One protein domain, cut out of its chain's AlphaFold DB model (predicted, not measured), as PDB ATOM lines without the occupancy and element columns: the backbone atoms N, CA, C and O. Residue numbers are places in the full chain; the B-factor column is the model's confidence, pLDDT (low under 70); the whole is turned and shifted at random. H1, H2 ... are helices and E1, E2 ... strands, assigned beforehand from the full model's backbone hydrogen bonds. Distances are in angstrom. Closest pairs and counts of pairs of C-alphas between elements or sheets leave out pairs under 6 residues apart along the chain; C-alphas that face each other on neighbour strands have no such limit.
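AT A GLANCE: This is residues 10 to 84 of the 90 residues of an uncharacterized protein of archaeon (UniProt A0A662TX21). A strongly twisted three-stranded meander, each strand the antiparallel neighbour of the one before, has helix H1 along E2, while H2 starts at the sheet and runs away from it. The printed part has 75 residues, with H1, E1, E2, E3, H2 along the chain, sheet order E1 E2 E3, class mixed. It is compact, with a radius of gyration of the C-alphas of 12.2 A and spans of 35 by 27 by 19 A.

IN THESE COORDINATES: E1, residues 39 to 49, bends by 118 degrees at residue 45; E2 is 55 to 61, 19.5 A long, and E3 68 to 70. H1, residues 10 to 22, 18.4 A, begins at C-alpha 10 (26.774, -75.749, 28.300); H2, residues 71 to 84, 20.2 A, ends at C-alpha 84 (14.757, -91.241, 47.546).

HOW THE PARTS SIT: Within hydrogen-bond range are N 40 and O 59, 2.9 A, in hairpin E1 and E2, and N 60 and O 69, 3.0 A, in hairpin E2 and E3. H1 is on the sheet, over E2, at a height of 10.2 A. H2 only grazes the sheet with residues 71 to 74; its closest C-alphas to E2 are Trp 71 and Tyr 59, 5.3 A. H1 and H2 only just touch, with 3 pairs of C-alphas within 8 A, the closest Leu 17 and Trp 71, 7.4 A. In both helices every O i to N i+4 pair is within range.

THE WHOLE: The farthest C-alphas, Asn 52 and Arg 84, are 36.9 A apart. The H1 to E1 link is long; the printed part has no cut, and no printed residue is under 70 in pLDDT.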
ATOM      1  N   PHE A  10      26.376 -76.767  27.339       95.12
ATOM      2  CA  PHE A  10      26.774 -75.749  28.300       95.12
ATOM      3  C   PHE A  10      25.551 -74.909  28.688       95.12
ATOM      4  O   PHE A  10      25.208 -74.854  29.870       95.12
ATOM      5  N   GLU A  11      24.817 -74.387  27.702       95.00
ATOM      6  CA  GLU A  11      23.592 -73.603  27.925       95.00
ATOM      7  C   GLU A  11      22.520 -74.385  28.691       95.00
ATOM      8  O   GLU A  11      21.873 -73.860  29.600       95.00
ATOM      9  N   VAL A  12      22.336 -75.668  28.361       96.00
ATOM     10  CA  VAL A  12      21.402 -76.543  29.084       96.00
ATOM     11  C   VAL A  12      21.802 -76.673  30.552       96.00
ATOM     12  O   VAL A  12      20.942 -76.566  31.424       96.00
ATOM     13  N   VAL A  13      23.087 -76.877  30.854       96.88
ATOM     14  CA  VAL A  13      23.546 -77.001  32.245       96.88
ATOM     15  C   VAL A  13      23.355 -75.694  33.011       96.88
ATOM     16  O   VAL A  13      22.870 -75.747  34.140       96.88
ATOM     17  N   ILE A  14      23.665 -74.538  32.413       97.44
ATOM     18  CA  ILE A  14      23.422 -73.231  33.042       97.44
ATOM     19  C   ILE A  14      21.935 -73.067  33.380       97.44
ATOM     20  O   ILE A  14      21.604 -72.813  34.537       97.44
ATOM     21  N   LYS A  15      21.038 -73.296  32.411       97.56
ATOM     22  CA  LYS A  15      19.582 -73.164  32.604       97.56
ATOM     23  C   LYS A  15      19.043 -74.105  33.676       97.56
ATOM     24  O   LYS A  15      18.231 -73.692  34.496       97.56
ATOM     25  N   VAL A  16      19.497 -75.358  33.694       97.81
ATOM     26  CA  VAL A  16      19.068 -76.336  34.706       97.81
ATOM     27  C   VAL A  16      19.544 -75.932  36.098       97.81
ATOM     28  O   VAL A  16      18.782 -76.043  37.056       97.81
ATOM     29  N   LEU A  17      20.792 -75.476  36.241       98.06
ATOM     30  CA  LEU A  17      21.293 -75.025  37.539       98.06
ATOM     31  C   LEU A  17      20.553 -73.777  38.030       98.06
ATOM     32  O   LEU A  17      20.221 -73.721  39.210       98.06
ATOM     33  N   ASP A  18      20.275 -72.822  37.144       98.00
ATOM     34  CA  ASP A  18      19.536 -71.600  37.475       98.00
ATOM     35  C   ASP A  18      18.093 -71.904  37.913       98.00
ATOM     36  O   ASP A  18      17.657 -71.489  38.989       98.00
ATOM     37  N   ASP A  19      17.382 -72.743  37.156       98.19
ATOM     38  CA  ASP A  19      16.028 -73.189  37.493       98.19
ATOM     39  C   ASP A  19      15.984 -73.959  38.827       98.19
ATOM     40  O   ASP A  19      15.138 -73.698  39.680       98.19
ATOM     41  N   LEU A  20      16.927 -74.873  39.071       98.19
ATOM     42  CA  LEU A  20      16.994 -75.590  40.349       98.19
ATOM     43  C   LEU A  20      17.343 -74.665  41.519       98.19
ATOM     44  O   LEU A  20      16.835 -74.852  42.626       98.19
ATOM     45  N   MET A  21      18.218 -73.684  41.296       97.31
ATOM     46  CA  MET A  21      18.590 -72.702  42.310       97.31
ATOM     47  C   MET A  21      17.411 -71.790  42.659       97.31
ATOM     48  O   MET A  21      17.147 -71.578  43.839       97.31
ATOM     49  N   SER A  22      16.670 -71.300  41.661       97.19
ATOM     50  CA  SER A  22      15.503 -70.431  41.876       97.19
ATOM     51  C   SER A  22      14.359 -71.135  42.615       97.19
ATOM     52  O   SER A  22      13.629 -70.499  43.371       97.19
ATOM     53  N   ARG A  23      14.247 -72.461  42.470       97.38
ATOM     54  CA  ARG A  23      13.294 -73.305  43.209       97.38
ATOM     55  C   ARG A  23      13.784 -73.747  44.594       97.38
ATOM     56  O   ARG A  23      13.097 -74.523  45.253       97.38
ATOM     57  N   GLY A  24      14.970 -73.314  45.030       97.06
ATOM     58  CA  GLY A  24      15.558 -73.717  46.316       97.06
ATOM     59  C   GLY A  24      15.929 -75.204  46.389       97.06
ATOM     60  O   GLY A  24      16.095 -75.775  47.467       97.06
ATOM     61  N   GLU A  25      16.068 -75.875  45.243       97.94
ATOM     62  CA  GLU A  25      16.323 -77.316  45.186       97.94
ATOM     63  C   GLU A  25      17.818 -77.637  45.367       97.94
ATOM     64  O   GLU A  25      18.174 -78.756  45.757       97.94
ATOM     65  N   LEU A  26      18.721 -76.680  45.132       98.12
ATOM     66  CA  LEU A  26      20.156 -76.895  45.308       98.12
ATOM     67  C   LEU A  26      20.580 -76.789  46.778       98.12
ATOM     68  O   LEU A  26      20.154 -75.913  47.536       98.12
ATOM     69  N   ARG A  27      21.458 -77.705  47.188       98.06
ATOM     70  CA  ARG A  27      22.059 -77.739  48.524       98.06
ATOM     71  C   ARG A  27      23.576 -77.779  48.375       98.06
ATOM     72  O   ARG A  27      24.107 -78.422  47.474       98.06
ATOM     73  N   CYS A  28      24.297 -77.091  49.250       98.19
ATOM     74  CA  CYS A  28      25.751 -77.151  49.258       98.19
ATOM     75  C   CYS A  28      26.219 -78.566  49.620       98.19
ATOM     76  O   CYS A  28      25.780 -79.135  50.618       98.19
ATOM     77  N   ILE A  29      27.161 -79.109  48.847       98.06
ATOM     78  CA  ILE A  29      27.752 -80.429  49.102       98.06
ATOM     79  C   ILE A  29      28.567 -80.427  50.402       98.06
ATOM     80  O   ILE A  29      28.590 -81.428  51.107       98.06
ATOM     81  N   GLY A  30      29.222 -79.305  50.721       97.44
ATOM     82  CA  GLY A  30      30.076 -79.179  51.903       97.44
ATOM     83  C   GLY A  30      29.311 -78.962  53.211       97.44
ATOM     84  O   GLY A  30      29.624 -79.606  54.204       97.44
ATOM     85  N   CYS A  31      28.320 -78.060  53.232       97.88
ATOM     86  CA  CYS A  31      27.624 -77.677  54.475       97.88
ATOM     87  C   CYS A  31      26.119 -77.991  54.511       97.88
ATOM     88  O   CYS A  31      25.468 -77.706  55.511       97.88
ATOM     89  N   GLY A  32      25.534 -78.523  53.434       97.44
ATOM     90  CA  GLY A  32      24.119 -78.905  53.377       97.44
ATOM     91  C   GLY A  32      23.106 -77.756  53.297       97.44
ATOM     92  O   GLY A  32      21.943 -78.017  53.009       97.44
ATOM     93  N   LYS A  33      23.513 -76.497  53.507       97.75
ATOM     94  CA  LYS A  33      22.626 -75.324  53.393       97.75
ATOM     95  C   LYS A  33      22.125 -75.117  51.964       97.75
ATOM     96  O   LYS A  33      22.763 -75.566  51.011       97.75
ATOM     97  N   GLU A  34      21.001 -74.417  51.821       97.75
ATOM     98  CA  GLU A  34      20.508 -73.968  50.517       97.75
ATOM     99  C   GLU A  34      21.585 -73.195  49.763       97.75
ATOM    100  O   GLU A  34      22.316 -72.384  50.341       97.75
ATOM    101  N   LEU A  35      21.731 -73.515  48.480       97.06
ATOM    102  CA  LEU A  35      22.726 -72.881  47.642       97.06
ATOM    103  C   LEU A  35      22.088 -71.708  46.904       97.06
ATOM    104  O   LEU A  35      21.221 -71.901  46.061       97.06
ATOM    105  N   HIS A  36      22.585 -70.511  47.195       93.62
ATOM    106  CA  HIS A  36      22.326 -69.301  46.426       93.62
ATOM    107  C   HIS A  36      23.668 -68.724  45.989       93.62
ATOM    108  O   HIS A  36      24.631 -68.756  46.761       93.62
ATOM    109  N   GLY A  37      23.737 -68.183  44.778       91.50
ATOM    110  CA  GLY A  37      24.962 -67.581  44.273       91.50
ATOM    111  C   GLY A  37      24.910 -67.315  42.779       91.50
ATOM    112  O   GLY A  37      23.885 -67.500  42.129       91.50
ATOM    113  N   ARG A  38      26.042 -66.871  42.238       96.19
ATOM    114  CA  ARG A  38      26.238 -66.769  40.792       96.19
ATOM    115  C   ARG A  38      26.744 -68.103  40.263       96.19
ATOM    116  O   ARG A  38      27.528 -68.778  40.931       96.19
ATOM    117  N   ILE A  39      26.305 -68.458  39.062       98.19
ATOM    118  CA  ILE A  39      26.900 -69.559  38.315       98.19
ATOM    119  C   ILE A  39      28.177 -69.025  37.671       98.19
ATOM    120  O   ILE A  39      28.138 -68.096  36.866       98.19
ATOM    121  N   GLU A  40      29.309 -69.591  38.062       98.38
ATOM    122  CA  GLU A  40      30.634 -69.227  37.575       98.38
ATOM    123  C   GLU A  40      31.143 -70.309  36.622       98.38
ATOM    124  O   GLU A  40      30.859 -71.502  36.792       98.38
ATOM    125  N   PHE A  41      31.916 -69.906  35.615       97.88
ATOM    126  CA  PHE A  41      32.489 -70.841  34.658       97.88
ATOM    127  C   PHE A  41      33.823 -70.364  34.086       97.88
ATOM    128  O   PHE A  41      34.096 -69.171  34.000       97.88
ATOM    129  N   TYR A  42      34.670 -71.318  33.699       97.38
ATOM    130  CA  TYR A  42      35.960 -71.055  33.055       97.38
ATOM    131  C   TYR A  42      36.378 -72.212  32.140       97.38
ATOM    132  O   TYR A  42      35.847 -73.322  32.231       97.38
ATOM    133  N   ARG A  43      37.339 -71.953  31.246       97.75
ATOM    134  CA  ARG A  43      37.881 -72.948  30.309       97.75
ATOM    135  C   ARG A  43      38.535 -74.107  31.052       97.75
ATOM    136  O   ARG A  43      39.480 -73.902  31.807       97.75
ATOM    137  N   HIS A  44      38.073 -75.331  30.804       96.88
ATOM    138  CA  HIS A  44      38.643 -76.510  31.452       96.88
ATOM    139  C   HIS A  44      38.379 -77.790  30.655       96.88
ATOM    140  O   HIS A  44      37.267 -78.021  30.184       96.88
ATOM    141  N   SER A  45      39.373 -78.674  30.562       94.75
ATOM    142  CA  SER A  45      39.299 -79.917  29.776       94.75
ATOM    143  C   SER A  45      38.248 -80.914  30.282       94.75
ATOM    144  O   SER A  45      37.668 -81.654  29.486       94.75
ATOM    145  N   GLY A  46      37.971 -80.907  31.589       91.81
ATOM    146  CA  GLY A  46      36.901 -81.685  32.231       91.81
ATOM    147  C   GLY A  46      35.530 -80.995  32.251       91.81
ATOM    148  O   GLY A  46      34.664 -81.388  33.028       91.81
ATOM    149  N   GLY A  47      35.367 -79.911  31.491       94.62
ATOM    150  CA  GLY A  47      34.135 -79.134  31.412       94.62
ATOM    151  C   GLY A  47      33.060 -79.727  30.500       94.62
ATOM    152  O   GLY A  47      33.260 -80.743  29.838       94.62
ATOM    153  N   VAL A  48      31.916 -79.047  30.457       96.06
ATOM    154  CA  VAL A  48      30.828 -79.301  29.507       96.06
ATOM    155  C   VAL A  48      31.159 -78.604  28.190       96.06
ATOM    156  O   VAL A  48      31.623 -77.468  28.198       96.06
ATOM    157  N   GLU A  49      30.966 -79.305  27.079       95.88
ATOM    158  CA  GLU A  49      31.221 -78.792  25.732       95.88
ATOM    159  C   GLU A  49      30.076 -77.877  25.274       95.88
ATOM    160  O   GLU A  49      28.910 -78.262  25.385       95.88
ATOM    161  N   ASP A  50      30.413 -76.683  24.788       94.94
ATOM    162  CA  ASP A  50      29.488 -75.784  24.089       94.94
ATOM    163  C   ASP A  50      29.334 -76.183  22.604       94.94
ATOM    164  O   ASP A  50      29.948 -77.143  22.126       94.94
ATOM    165  N   GLU A  51      28.523 -75.450  21.839       92.94
ATOM    166  CA  GLU A  51      28.331 -75.729  20.405       92.94
ATOM    167  C   GLU A  51      29.604 -75.602  19.542       92.94
ATOM    168  O   GLU A  51      29.686 -76.185  18.458       92.94
ATOM    169  N   ASN A  52      30.618 -74.884  20.032       92.12
ATOM    170  CA  ASN A  52      31.888 -74.630  19.355       92.12
ATOM    171  C   ASN A  52      32.974 -75.662  19.722       92.12
ATOM    172  O   ASN A  52      34.147 -75.473  19.389       92.12
ATOM    173  N   GLY A  53      32.618 -76.752  20.415       93.31
ATOM    174  CA  GLY A  53      33.562 -77.796  20.841       93.31
ATOM    175  C   GLY A  53      34.424 -77.383  22.038       93.31
ATOM    176  O   GLY A  53      35.460 -77.979  22.336       93.31
ATOM    177  N   GLN A  54      34.021 -76.318  22.711       95.38
ATOM    178  CA  GLN A  54      34.817 -75.560  23.648       95.38
ATOM    179  C   GLN A  54      34.321 -75.904  25.068       95.38
ATOM    180  O   GLN A  54      33.126 -75.899  25.345       95.38
ATOM    181  N   ARG A  55      35.226 -76.304  25.978       96.31
ATOM    182  CA  ARG A  55      34.837 -76.927  27.264       96.31
ATOM    183  C   ARG A  55      34.889 -75.975  28.454       96.31
ATOM    184  O   ARG A  55      35.888 -75.277  28.657       96.31
ATOM    185  N   TRP A  56      33.842 -76.017  29.277       97.81
ATOM    186  CA  TRP A  56      33.629 -75.110  30.404       97.81
ATOM    187  C   TRP A  56      33.384 -75.855  31.714       97.81
ATOM    188  O   TRP A  56      32.440 -76.638  31.844       97.81
ATOM    189  N   TRP A  57      34.231 -75.618  32.713       98.06
ATOM    190  CA  TRP A  57      33.916 -76.022  34.078       98.06
ATOM    191  C   TRP A  57      32.892 -75.058  34.654       98.06
ATOM    192  O   TRP A  57      33.099 -73.854  34.577       98.06
ATOM    193  N   ILE A  58      31.823 -75.587  35.243       98.50
ATOM    194  CA  ILE A  58      30.711 -74.807  35.795       98.50
ATOM    195  C   ILE A  58      30.589 -75.119  37.285       98.50
ATOM    196  O   ILE A  58      30.612 -76.294  37.685       98.50
ATOM    197  N   TYR A  59      30.451 -74.089  38.112       98.50
ATOM    198  CA  TYR A  59      30.310 -74.237  39.555       98.50
ATOM    199  C   TYR A  59      29.544 -73.074  40.194       98.50
ATOM    200  O   TYR A  59      29.347 -72.028  39.586       98.50
ATOM    201  N   ILE A  60      29.104 -73.277  41.437       98.50
ATOM    202  CA  ILE A  60      28.493 -72.240  42.279       98.50
ATOM    203  C   ILE A  60      29.222 -72.221  43.626       98.50
ATOM    204  O   ILE A  60      29.302 -73.244  44.324       98.50
ATOM    205  N   THR A  61      29.750 -71.059  44.001       98.44
ATOM    206  CA  THR A  61      30.394 -70.839  45.301       98.44
ATOM    207  C   THR A  61      29.335 -70.672  46.393       98.44
ATOM    208  O   THR A  61      28.423 -69.861  46.275       98.44
ATOM    209  N   CYS A  62      29.420 -71.462  47.466       98.12
ATOM    210  CA  CYS A  62      28.475 -71.366  48.577       98.12
ATOM    211  C   CYS A  62      28.756 -70.130  49.437       98.12
ATOM    212  O   CYS A  62      29.782 -70.074  50.112       98.12
ATOM    213  N   ASN A  63      27.797 -69.210  49.532       96.88
ATOM    214  CA  ASN A  63      27.919 -68.010  50.374       96.88
ATOM    215  C   ASN A  63      28.062 -68.306  51.879       96.88
ATOM    216  O   ASN A  63      28.483 -67.442  52.637       96.88
ATOM    217  N   SER A  64      27.700 -69.512  52.335       96.94
ATOM    218  CA  SER A  64      27.790 -69.885  53.753       96.94
ATOM    219  C   SER A  64      29.137 -70.468  54.173       96.94
ATOM    220  O   SER A  64      29.531 -70.280  55.317       96.94
ATOM    221  N   CYS A  65      29.808 -71.235  53.308       97.56
ATOM    222  CA  CYS A  65      31.050 -71.936  53.671       97.56
ATOM    223  C   CYS A  65      32.188 -71.782  52.654       97.56
ATOM    224  O   CYS A  65      33.242 -72.383  52.832       97.56
ATOM    225  N   GLY A  66      31.976 -71.041  51.564       97.62
ATOM    226  CA  GLY A  66      32.969 -70.820  50.510       97.62
ATOM    227  C   GLY A  66      33.222 -72.019  49.590       97.62
ATOM    228  O   GLY A  66      33.993 -71.900  48.643       97.62
ATOM    229  N   TYR A  67      32.586 -73.175  49.815       98.12
ATOM    230  CA  TYR A  67      32.818 -74.356  48.981       98.12
ATOM    231  C   TYR A  67      32.341 -74.132  47.539       98.12
ATOM    232  O   TYR A  67      31.197 -73.729  47.316       98.12
ATOM    233  N   GLN A  68      33.194 -74.455  46.565       98.12
ATOM    234  CA  GLN A  68      32.881 -74.399  45.136       98.12
ATOM    235  C   GLN A  68      32.197 -75.697  44.683       98.12
ATOM    236  O   GLN A  68      32.813 -76.760  44.579       98.12
ATOM    237  N   ASN A  69      30.893 -75.624  44.418       98.50
ATOM    238  CA  ASN A  69      30.072 -76.782  44.072       98.50
ATOM    239  C   ASN A  69      30.041 -76.962  42.552       98.50
ATOM    240  O   ASN A  69      29.365 -76.213  41.855       98.50
ATOM    241  N   SER A  70      30.757 -77.961  42.036       98.19
ATOM    242  CA  SER A  70      30.759 -78.283  40.603       98.19
ATOM    243  C   SER A  70      29.398 -78.800  40.126       98.19
ATOM    244  O   SER A  70      28.772 -79.610  40.817       98.19
ATOM    245  N   TRP A  71      28.994 -78.413  38.912       97.44
ATOM    246  CA  TRP A  71      27.686 -78.722  38.314       97.44
ATOM    247  C   TRP A  71      27.262 -80.193  38.466       97.44
ATOM    248  O   TRP A  71      26.163 -80.484  38.931       97.44
ATOM    249  N   TRP A  72      28.152 -81.141  38.166       97.31
ATOM    250  CA  TRP A  72      27.826 -82.570  38.178       97.31
ATOM    251  C   TRP A  72      27.562 -83.106  39.589       97.31
ATOM    252  O   TRP A  72      26.754 -84.018  39.758       97.31
ATOM    253  N   LYS A  73      28.202 -82.532  40.619       98.00
ATOM    254  CA  LYS A  73      27.942 -82.906  42.019       98.00
ATOM    255  C   LYS A  73      26.553 -82.446  42.436       98.00
ATOM    256  O   LYS A  73      25.833 -83.212  43.070       98.00
ATOM    257  N   LEU A  74      26.183 -81.227  42.046       98.12
ATOM    258  CA  LEU A  74      24.870 -80.651  42.328       98.12
ATOM    259  C   LEU A  74      23.757 -81.461  41.657       98.12
ATOM    260  O   LEU A  74      22.827 -81.893  42.334       98.12
ATOM    261  N   LEU A  75      23.891 -81.762  40.361       97.81
ATOM    262  CA  LEU A  75      22.900 -82.571  39.646       97.81
ATOM    263  C   LEU A  75      22.805 -83.993  40.212       97.81
ATOM    264  O   LEU A  75      21.702 -84.490  40.432       97.81
ATOM    265  N   ARG A  76      23.940 -84.638  40.517       98.00
ATOM    266  CA  ARG A  76      23.948 -85.968  41.146       98.00
ATOM    267  C   ARG A  76      23.240 -85.951  42.500       98.00
ATOM    268  O   ARG A  76      22.437 -86.838  42.776       98.00
ATOM    269  N   GLN A  77      23.524 -84.956  43.340       97.81
ATOM    270  CA  GLN A  77      22.867 -84.807  44.638       97.81
ATOM    271  C   GLN A  77      21.354 -84.617  44.476       97.81
ATOM    272  O   GLN A  77      20.592 -85.295  45.168       97.81
ATOM    273  N   PHE A  78      20.924 -83.746  43.557       97.38
ATOM    274  CA  PHE A  78      19.511 -83.495  43.271       97.38
ATOM    275  C   PHE A  78      18.787 -84.766  42.815       97.38
ATOM    276  O   PHE A  78      17.799 -85.163  43.433       97.38
ATOM    277  N   VAL A  79      19.312 -85.455  41.795       97.12
ATOM    278  CA  VAL A  79      18.711 -86.689  41.263       97.12
ATOM    279  C   VAL A  79      18.617 -87.762  42.347       97.12
ATOM    280  O   VAL A  79      17.563 -88.370  42.518       97.12
ATOM    281  N   ASN A  80      19.682 -87.961  43.128       96.56
ATOM    282  CA  ASN A  80      19.675 -88.935  44.220       96.56
ATOM    283  C   ASN A  80      18.660 -88.571  45.309       96.56
ATOM    284  O   ASN A  80      18.010 -89.458  45.860       96.56
ATOM    285  N   ARG A  81      18.499 -87.279  45.624       95.06
ATOM    286  CA  ARG A  81      17.475 -86.825  46.570       95.06
ATOM    287  C   ARG A  81      16.070 -87.121  46.039       95.06
ATOM    288  O   ARG A  81      15.306 -87.760  46.751       95.06
ATOM    289  N   LYS A  82      15.767 -86.761  44.787       95.12
ATOM    290  CA  LYS A  82      14.451 -87.011  44.172       95.12
ATOM    291  C   LYS A  82      14.116 -88.498  44.047       95.12
ATOM    292  O   LYS A  82      12.983 -88.881  44.305       95.12
ATOM    293  N   ARG A  83      15.093 -89.356  43.729       95.19
ATOM    294  CA  ARG A  83      14.896 -90.819  43.725       95.19
ATOM    295  C   ARG A  83      14.486 -91.353  45.097       95.19
ATOM    296  O   ARG A  83      13.567 -92.161  45.174       95.19
ATOM    297  N   ARG A  84      15.126 -90.874  46.170       93.94
ATOM    298  CA  ARG A  84      14.757 -91.241  47.546       93.94
ATOM    299  C   ARG A  84      13.369 -90.731  47.929       93.94
ATOM    300  O   ARG A  84      12.600 -91.490  48.500       93.94
TER     301      ARG A  84